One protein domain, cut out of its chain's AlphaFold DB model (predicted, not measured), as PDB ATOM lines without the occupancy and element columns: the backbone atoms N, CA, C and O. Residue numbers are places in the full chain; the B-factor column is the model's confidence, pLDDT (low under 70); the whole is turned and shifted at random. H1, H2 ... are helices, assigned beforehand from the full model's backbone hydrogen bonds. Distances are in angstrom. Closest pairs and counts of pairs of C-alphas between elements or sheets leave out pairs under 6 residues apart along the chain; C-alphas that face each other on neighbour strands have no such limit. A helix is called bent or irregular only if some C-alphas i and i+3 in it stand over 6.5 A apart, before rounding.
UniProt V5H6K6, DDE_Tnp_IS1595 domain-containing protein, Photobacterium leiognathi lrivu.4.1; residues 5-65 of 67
ATOM      1  N   VAL A   5     124.978 145.004 132.237       87.44
ATOM      2  CA  VAL A   5     126.154 144.744 133.099       87.44
ATOM      3  C   VAL A   5     127.147 143.803 132.442       87.44
ATOM      4  O   VAL A   5     128.333 144.108 132.401       87.44
ATOM      5  N   LYS A   6     126.671 142.688 131.876       87.69
ATOM      6  CA  LYS A   6     127.554 141.685 131.269       87.69
ATOM      7  C   LYS A   6     128.376 142.280 130.124       87.69
ATOM      8  O   LYS A   6     129.591 142.112 130.099       87.69
ATOM      9  N   ASN A   7     127.726 143.027 129.231       89.31
ATOM     10  CA  ASN A   7     128.396 143.675 128.104       89.31
ATOM     11  C   ASN A   7     129.322 144.807 128.563       89.31
ATOM     12  O   ASN A   7     130.433 144.922 128.058       89.31
ATOM     13  N   SER A   8     128.905 145.604 129.551       87.94
ATOM     14  CA  SER A   8     129.721 146.701 130.076       87.94
ATOM     15  C   SER A   8     130.985 146.198 130.768       87.94
ATOM     16  O   SER A   8     132.053 146.757 130.538       87.94
ATOM     17  N   ILE A   9     130.892 145.147 131.589       88.62
ATOM     18  CA  ILE A   9     132.057 144.550 132.255       88.62
ATOM     19  C   ILE A   9     132.979 143.918 131.206       88.62
ATOM     20  O   ILE A   9     134.172 144.208 131.192       88.62
ATOM     21  N   LYS A  10     132.431 143.123 130.277       88.50
ATOM     22  CA  LYS A  10     133.218 142.463 129.222       88.50
ATOM     23  C   LYS A  10     133.925 143.452 128.287       88.50
ATOM     24  O   LYS A  10     135.011 143.150 127.817       88.50
ATOM     25  N   GLY A  11     133.323 144.611 128.015       89.31
ATOM     26  CA  GLY A  11     133.933 145.657 127.188       89.31
ATOM     27  C   GLY A  11     134.939 146.545 127.928       89.31
ATOM     28  O   GLY A  11     135.801 147.136 127.289       89.31
ATOM     29  N   THR A  12     134.841 146.650 129.258       90.38
ATOM     30  CA  THR A  12     135.717 147.526 130.061       90.38
ATOM     31  C   THR A  12     137.006 146.821 130.479       90.38
ATOM     32  O   THR A  12     138.067 147.440 130.484       90.38
ATOM     33  N   TYR A  13     136.935 145.536 130.831       89.44
ATOM     34  CA  TYR A  13     138.089 144.787 131.330       89.44
ATOM     35  C   TYR A  13     138.595 143.793 130.289       89.44
ATOM     36  O   TYR A  13     137.822 143.030 129.717       89.44
ATOM     37  N   HIS A  14     139.915 143.746 130.108       87.94
ATOM     38  CA  HIS A  14     140.563 142.782 129.215       87.94
ATOM     39  C   HIS A  14     140.418 141.330 129.706       87.94
ATOM     40  O   HIS A  14     140.235 140.414 128.909       87.94
ATOM     41  N   ALA A  15     140.467 141.121 131.024       87.75
ATOM     42  CA  ALA A  15     140.269 139.824 131.656       87.75
ATOM     43  C   ALA A  15     139.414 139.980 132.917       87.75
ATOM     44  O   ALA A  15     139.620 140.899 133.708       87.75
ATOM     45  N   ILE A  16     138.478 139.052 133.110       86.38
ATOM     46  CA  ILE A  16     137.600 139.004 134.279       86.38
ATOM     47  C   ILE A  16     138.063 137.838 135.146       86.38
ATOM     48  O   ILE A  16     138.135 136.705 134.674       86.38
ATOM     49  N   ARG A  17     138.371 138.112 136.415       87.44
ATOM     50  CA  ARG A  17     138.633 137.075 137.421       87.44
ATOM     51  C   ARG A  17     137.545 137.109 138.480       87.44
ATOM     52  O   ARG A  17     137.121 138.189 138.885       87.44
ATOM     53  N   GLU A  18     137.149 135.934 138.954       86.00
ATOM     54  CA  GLU A  18     136.072 135.772 139.936       86.00
ATOM     55  C   GLU A  18     136.308 136.593 141.211       86.00
ATOM     56  O   GLU A  18     135.431 137.342 141.637       86.00
ATOM     57  N   LYS A  19     137.547 136.595 141.721       85.44
ATOM     58  CA  LYS A  19     137.946 137.390 142.894       85.44
ATOM     59  C   LYS A  19     137.667 138.897 142.789       85.44
ATOM     60  O   LYS A  19     137.532 139.568 143.805       85.44
ATOM     61  N   HIS A  20     137.572 139.450 141.578       87.50
ATOM     62  CA  HIS A  20     137.344 140.882 141.355       87.50
ATOM     63  C   HIS A  20     135.886 141.215 141.005       87.50
ATOM     64  O   HIS A  20     135.559 142.390 140.841       87.50
ATOM     65  N   ILE A  21     134.993 140.221 140.923       88.06
ATOM     66  CA  ILE A  21     133.574 140.422 140.590       88.06
ATOM     67  C   ILE A  21     132.911 141.491 141.477       88.06
ATOM     68  O   ILE A  21     132.256 142.377 140.917       88.06
ATOM     69  N   PRO A  22     133.108 141.505 142.815       87.62
ATOM     70  CA  PRO A  22     132.524 142.548 143.658       87.62
ATOM     71  C   PRO A  22     133.004 143.957 143.282       87.62
ATOM     72  O   PRO A  22     132.214 144.901 143.277       87.62
ATOM     73  N   ARG A  23     134.283 144.101 142.905       88.19
ATOM     74  CA  ARG A  23     134.874 145.381 142.489       88.19
ATOM     75  C   ARG A  23     134.312 145.844 141.148       88.19
ATOM     76  O   ARG A  23     133.916 147.000 141.032       88.19
ATOM     77  N   TYR A  24     134.225 144.946 140.169       89.81
ATOM     78  CA  TYR A  24     133.670 145.258 138.850       89.81
ATOM     79  C   TYR A  24     132.209 145.695 138.937       89.81
ATOM     80  O   TYR A  24     131.797 146.653 138.283       89.81
ATOM     81  N   LEU A  25     131.425 145.025 139.787       89.31
ATOM     82  CA  LEU A  25     130.038 145.401 140.018       89.31
ATOM     83  C   LEU A  25     129.926 146.763 140.717       89.31
ATOM     84  O   LEU A  25     129.108 147.588 140.313       89.31
ATOM     85  N   GLY A  26     130.762 147.021 141.727       90.56
ATOM     86  CA  GLY A  26     130.811 148.308 142.419       90.56
ATOM     87  C   GLY A  26     131.143 149.468 141.479       90.56
ATOM     88  O   GLY A  26     130.435 150.477 141.472       90.56
ATOM     89  N   GLU A  27     132.163 149.303 140.632       91.00
ATOM     90  CA  GLU A  27     132.533 150.300 139.623       91.00
ATOM     91  C   GLU A  27     131.394 150.531 138.624       91.00
ATOM     92  O   GLU A  27     131.043 151.680 138.343       91.00
ATOM     93  N   PHE A  28     130.776 149.458 138.119       91.81
ATOM     94  CA  PHE A  28     129.648 149.571 137.200       91.81
ATOM     95  C   PHE A  28     128.501 150.375 137.822       91.81
ATOM     96  O   PHE A  28     128.013 151.321 137.206       91.81
ATOM     97  N   CYS A  29     128.079 150.024 139.040       92.31
ATOM     98  CA  CYS A  29     126.997 150.715 139.738       92.31
ATOM     99  C   CYS A  29     127.326 152.194 139.951       92.31
ATOM    100  O   CYS A  29     126.479 153.056 139.714       92.31
ATOM    101  N   PHE A  30     128.565 152.497 140.341       92.50
ATOM    102  CA  PHE A  30     129.031 153.869 140.485       92.50
ATOM    103  C   PHE A  30     128.929 154.632 139.155       92.50
ATOM    104  O   PHE A  30     128.223 155.633 139.074       92.50
ATOM    105  N   ARG A  31     129.530 154.124 138.074       91.44
ATOM    106  CA  ARG A  31     129.487 154.771 136.751       91.44
ATOM    107  C   ARG A  31     128.064 154.914 136.215       91.44
ATOM    108  O   ARG A  31     127.729 155.946 135.640       91.44
ATOM    109  N   PHE A  32     127.210 153.916 136.436       91.12
ATOM    110  CA  PHE A  32     125.809 153.952 136.021       91.12
ATOM    111  C   PHE A  32     125.026 155.059 136.739       91.12
ATOM    112  O   PHE A  32     124.271 155.786 136.096       91.12
ATOM    113  N   ASN A  33     125.245 155.242 138.043       92.25
ATOM    114  CA  ASN A  33     124.588 156.293 138.824       92.25
ATOM    115  C   ASN A  33     125.047 157.707 138.423       92.25
ATOM    116  O   ASN A  33     124.266 158.653 138.513       92.25
ATOM    117  N   TYR A  34     126.284 157.852 137.938       93.75
ATOM    118  CA  TYR A  34     126.845 159.127 137.469       93.75
ATOM    119  C   TYR A  34     126.739 159.341 135.951       93.75
ATOM    120  O   TYR A  34     127.242 160.335 135.438       93.75
ATOM    121  N   ARG A  35     126.049 158.469 135.203       92.50
ATOM    122  CA  ARG A  35     126.051 158.485 133.723       92.50
ATOM    123  C   ARG A  35     125.540 159.772 133.063       92.50
ATOM    124  O   ARG A  35     125.769 159.967 131.878       92.50
ATOM    125  N   PHE A  36     124.818 160.606 133.803       95.69
ATOM    126  CA  PHE A  36     124.293 161.893 133.335       95.69
ATOM    127  C   PHE A  36     125.023 163.106 133.922       95.69
ATOM    128  O   PHE A  36     124.629 164.230 133.644       95.69
ATOM    129  N   ARG A  37     126.023 162.874 134.778       95.44
ATOM    130  CA  ARG A  37     126.816 163.893 135.479       95.44
ATOM    131  C   ARG A  37     128.252 163.396 135.610       95.44
ATOM    132  O   ARG A  37     128.761 163.159 136.706       95.44
ATOM    133  N   VAL A  38     128.866 163.099 134.473       94.62
ATOM    134  CA  VAL A  38     130.203 162.489 134.410       94.62
ATOM    135  C   VAL A  38     131.262 163.466 134.927       94.62
ATOM    136  O   VAL A  38     132.218 163.056 135.580       94.62
ATOM    137  N   GLU A  39     131.044 164.760 134.717       95.94
ATOM    138  CA  GLU A  39     131.830 165.871 135.245       95.94
ATOM    139  C   GLU A  39     131.947 165.858 136.782       95.94
ATOM    140  O   GLU A  39     132.972 166.263 137.332       95.94
ATOM    141  N   ASP A  40     130.952 165.304 137.485       96.19
ATOM    142  CA  ASP A  40     130.943 165.228 138.948       96.19
ATOM    143  C   ASP A  40     131.796 164.072 139.493       96.19
ATOM    144  O   ASP A  40     132.122 164.058 140.687       96.19
ATOM    145  N   ILE A  41     132.166 163.094 138.657       95.50
ATOM    146  CA  ILE A  41     132.841 161.864 139.097       95.50
ATOM    147  C   ILE A  41     134.162 162.185 139.791       95.50
ATOM    148  O   ILE A  41     134.406 161.703 140.897       95.50
ATOM    149  N   PHE A  42     135.001 163.015 139.173       95.38
ATOM    150  CA  PHE A  42     136.329 163.329 139.698       95.38
ATOM    151  C   PHE A  42     136.249 163.998 141.076       95.38
ATOM    152  O   PHE A  42     136.840 163.526 142.048       95.38
ATOM    153  N   ASN A  43     135.425 165.044 141.184       96.62
ATOM    154  CA  ASN A  43     135.209 165.762 142.438       96.62
ATOM    155  C   ASN A  43     134.602 164.860 143.519       96.62
ATOM    156  O   ASN A  43     134.952 164.971 144.694       96.62
ATOM    157  N   THR A  44     133.706 163.952 143.136       95.69
ATOM    158  CA  THR A  44     133.114 162.973 144.053       95.69
ATOM    159  C   THR A  44     134.166 162.006 144.582       95.69
ATOM    160  O   THR A  44     134.232 161.795 145.790       95.69
ATOM    161  N   LEU A  45     135.017 161.456 143.712       94.38
ATOM    162  CA  LEU A  45     136.071 160.524 144.113       94.38
ATOM    163  C   LEU A  45     137.067 161.179 145.074       94.38
ATOM    164  O   LEU A  45     137.396 160.574 146.092       94.38
ATOM    165  N   ILE A  46     137.473 162.429 144.818       96.19
ATOM    166  CA  ILE A  46     138.328 163.188 145.745       96.19
ATOM    167  C   ILE A  46     137.636 163.365 147.097       96.19
ATOM    168  O   ILE A  46     138.233 163.082 148.133       96.19
ATOM    169  N   LYS A  47     136.365 163.788 147.111       96.50
ATOM    170  CA  LYS A  47     135.599 163.964 148.357       96.50
ATOM    171  C   LYS A  47     135.470 162.654 149.136       96.50
ATOM    172  O   LYS A  47     135.603 162.661 150.356       96.50
ATOM    173  N   CYS A  48     135.209 161.540 148.455       94.50
ATOM    174  CA  CYS A  48     135.145 160.216 149.070       94.50
ATOM    175  C   CYS A  48     136.506 159.787 149.622       94.50
ATOM    176  O   CYS A  48     136.569 159.316 150.754       94.50
ATOM    177  N   GLY A  49     137.586 159.997 148.866       93.75
ATOM    178  CA  GLY A  49     138.948 159.698 149.302       93.75
ATOM    179  C   GLY A  49     139.348 160.509 150.532       93.75
ATOM    180  O   GLY A  49     139.800 159.935 151.512       93.75
ATOM    181  N   ALA A  50     139.078 161.816 150.532       95.94
ATOM    182  CA  ALA A  50     139.387 162.707 151.652       95.94
ATOM    183  C   ALA A  50     138.607 162.371 152.935       95.94
ATOM    184  O   ALA A  50     139.090 162.620 154.035       95.94
ATOM    185  N   LYS A  51     137.394 161.818 152.806       96.25
ATOM    186  CA  LYS A  51     136.580 161.356 153.942       96.25
ATOM    187  C   LYS A  51     136.925 159.941 154.400       96.25
ATOM    188  O   LYS A  51     136.489 159.537 155.476       96.25
ATOM    189  N   SER A  52     137.632 159.171 153.578       92.75
ATOM    190  CA  SER A  52     137.982 157.794 153.905       92.75
ATOM    191  C   SER A  52     139.207 157.779 154.822       92.75
ATOM    192  O   SER A  52     140.140 158.552 154.601       92.75
ATOM    193  N   PRO A  53     139.245 156.905 155.842       93.31
ATOM    194  CA  PRO A  53     140.467 156.692 156.605       93.31
ATOM    195  C   PRO A  53     141.572 156.142 155.686       93.31
ATOM    196  O   PRO A  53     141.270 155.605 154.616       93.31
ATOM    197  N   PRO A  54     142.855 156.235 156.076       90.19
ATOM    198  CA  PRO A  54     143.923 155.575 155.336       90.19
ATOM    199  C   PRO A  54     143.627 154.072 155.230       90.19
ATOM    200  O   PRO A  54     143.431 153.399 156.241       90.19
ATOM    201  N   MET A  55     143.583 153.555 153.999       89.31
ATOM    202  CA  MET A  55     143.275 152.154 153.698       89.31
ATOM    203  C   MET A  55     144.523 151.449 153.154       89.31
ATOM    204  O   MET A  55     144.809 151.563 151.960       89.31
ATOM    205  N   PRO A  56     145.275 150.710 153.992       90.06
ATOM    206  CA  PRO A  56     146.349 149.842 153.527       90.06
ATOM    207  C   PRO A  56     145.848 148.825 152.499       90.06
ATOM    208  O   PRO A  56     144.695 148.390 152.556       90.06
ATOM    209  N   GLU A  57     146.731 148.377 151.608       87.56
ATOM    210  CA  GLU A  57     146.393 147.448 150.520       87.56
ATOM    211  C   GLU A  57     145.662 146.192 151.014       87.56
ATOM    212  O   GLU A  57     144.654 145.787 150.437       87.56
ATOM    213  N   LYS A  58     146.093 145.639 152.154       87.44
ATOM    214  CA  LYS A  58     145.448 144.487 152.801       87.44
ATOM    215  C   LYS A  58     143.960 144.717 153.097       87.44
ATOM    216  O   LYS A  58     143.176 143.778 153.022       87.44
ATOM    217  N   LEU A  59     143.561 145.942 153.446       87.56
ATOM    218  CA  LEU A  59     142.154 146.277 153.679       87.56
ATOM    219  C   LEU A  59     141.398 146.492 152.364       87.56
ATOM    220  O   LEU A  59     140.227 146.138 152.265       87.56
ATOM    221  N   LEU A  60     142.060 147.032 151.337       83.69
ATOM    222  CA  LEU A  60     141.460 147.247 150.016       83.69
ATOM    223  C   LEU A  60     141.142 145.937 149.283       83.69
ATOM    224  O   LEU A  60     140.235 145.914 148.448       83.69
ATOM    225  N   THR A  61     141.865 144.862 149.590       83.56
ATOM    226  CA  THR A  61     141.657 143.523 149.019       83.56
ATOM    227  C   THR A  61     140.711 142.648 149.846       83.56
ATOM    228  O   THR A  61     140.338 141.571 149.388       83.56
ATOM    229  N   LEU A  62     140.220 143.107 151.009       81.44
ATOM    230  CA  LEU A  62     139.249 142.356 151.828       81.44
ATOM    231  C   LEU A  62     137.975 141.988 151.057       81.44
ATOM    232  O   LEU A  62     137.421 140.909 151.256       81.44
ATOM    233  N   ALA A  63     137.523 142.866 150.158       71.19
ATOM    234  CA  ALA A  63     136.364 142.603 149.306       71.19
ATOM    235  C   ALA A  63     136.599 141.458 148.299       71.19
ATOM    236  O   ALA A  63     135.639 140.873 147.806       71.19
ATOM    237  N   GLU A  64     137.861 141.139 148.010       75.88
ATOM    238  CA  GLU A  64     138.297 140.110 147.057       75.88
ATOM    239  C   GLU A  64     138.694 138.800 147.757       75.88
ATOM    240  O   GLU A  64     138.756 137.761 147.115       75.88
ATOM    241  N   SER A  65     138.939 138.845 149.071       66.50
ATOM    242  CA  SER A  65     139.373 137.715 149.910       66.50
ATOM    243  C   SER A  65     138.250 136.738 150.291       66.50
ATOM    244  O   SER A  65     138.539 135.702 150.882       66.50
TER     245      SER A  65
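What this domain is: This is residues 5 to 65 of the 67 residues of the protein "DDE_Tnp_IS1595 domain-containing protein" of Photobacterium leiognathi lrivu.4.1 (UniProt V5H6K6). The model is a flat, open loop of helices: the longest helix, H2, and H3 make a V joined at residues 34 to 39, H4 lies at the open side, and the space between is empty. Short H1 crosses H2 on the side away from H3, and residues 61 to 65 turn back toward the beginning of H2. The printed part has 61 residues with four named helices, H1 to H4 in chain order, and no named strand; the class is all helix. The whole is loose, with a radius of gyration of the C-alphas of 13.3 A and spans of 33 by 31 by 15 A.

Where its parts are: Find C-alpha 18 at (136.072, 135.772, 139.936); from there H2, residues 18 to 33, runs 23.5 A to C-alpha 33 at (124.588, 156.293, 138.824). It is irregular: C-alphas 19 and 22 are 7.5 A apart. Before it look for H1, residues 5 to 12, 10.4 A long. After it come H3, residues 40 to 51, 16.5 A long, and H4, residues 57 to 60, which ends at C-alpha 60, (141.460, 147.247, 150.016).

How they stand to each other: Start at H2, which touches H1 with residues 24 to 28 alone. Their closest C-alphas, of Ile 9 and Tyr 24, are 6.8 A apart, and their lines are about perpendicular at 82 degrees. H2 and H3 are only just apart, closest 8.2 A. H4 is apart from H1, H2 and H3. In H1 and H3 every O i to N i+4 pair is within hydrogen-bond range, in H2 10 of 12; H4 is too short for such a pair.

The domain as a whole: The C-alphas farthest apart, of Phe 36 and Lys 58, are 33.6 A apart. Residues 35 to 40 and 45 to 60 stand free. The printed part has no cut and no long link. Mean pLDDT of the printed part is 89.8; look for low confidence at Ser 65, the one printed residue under 70.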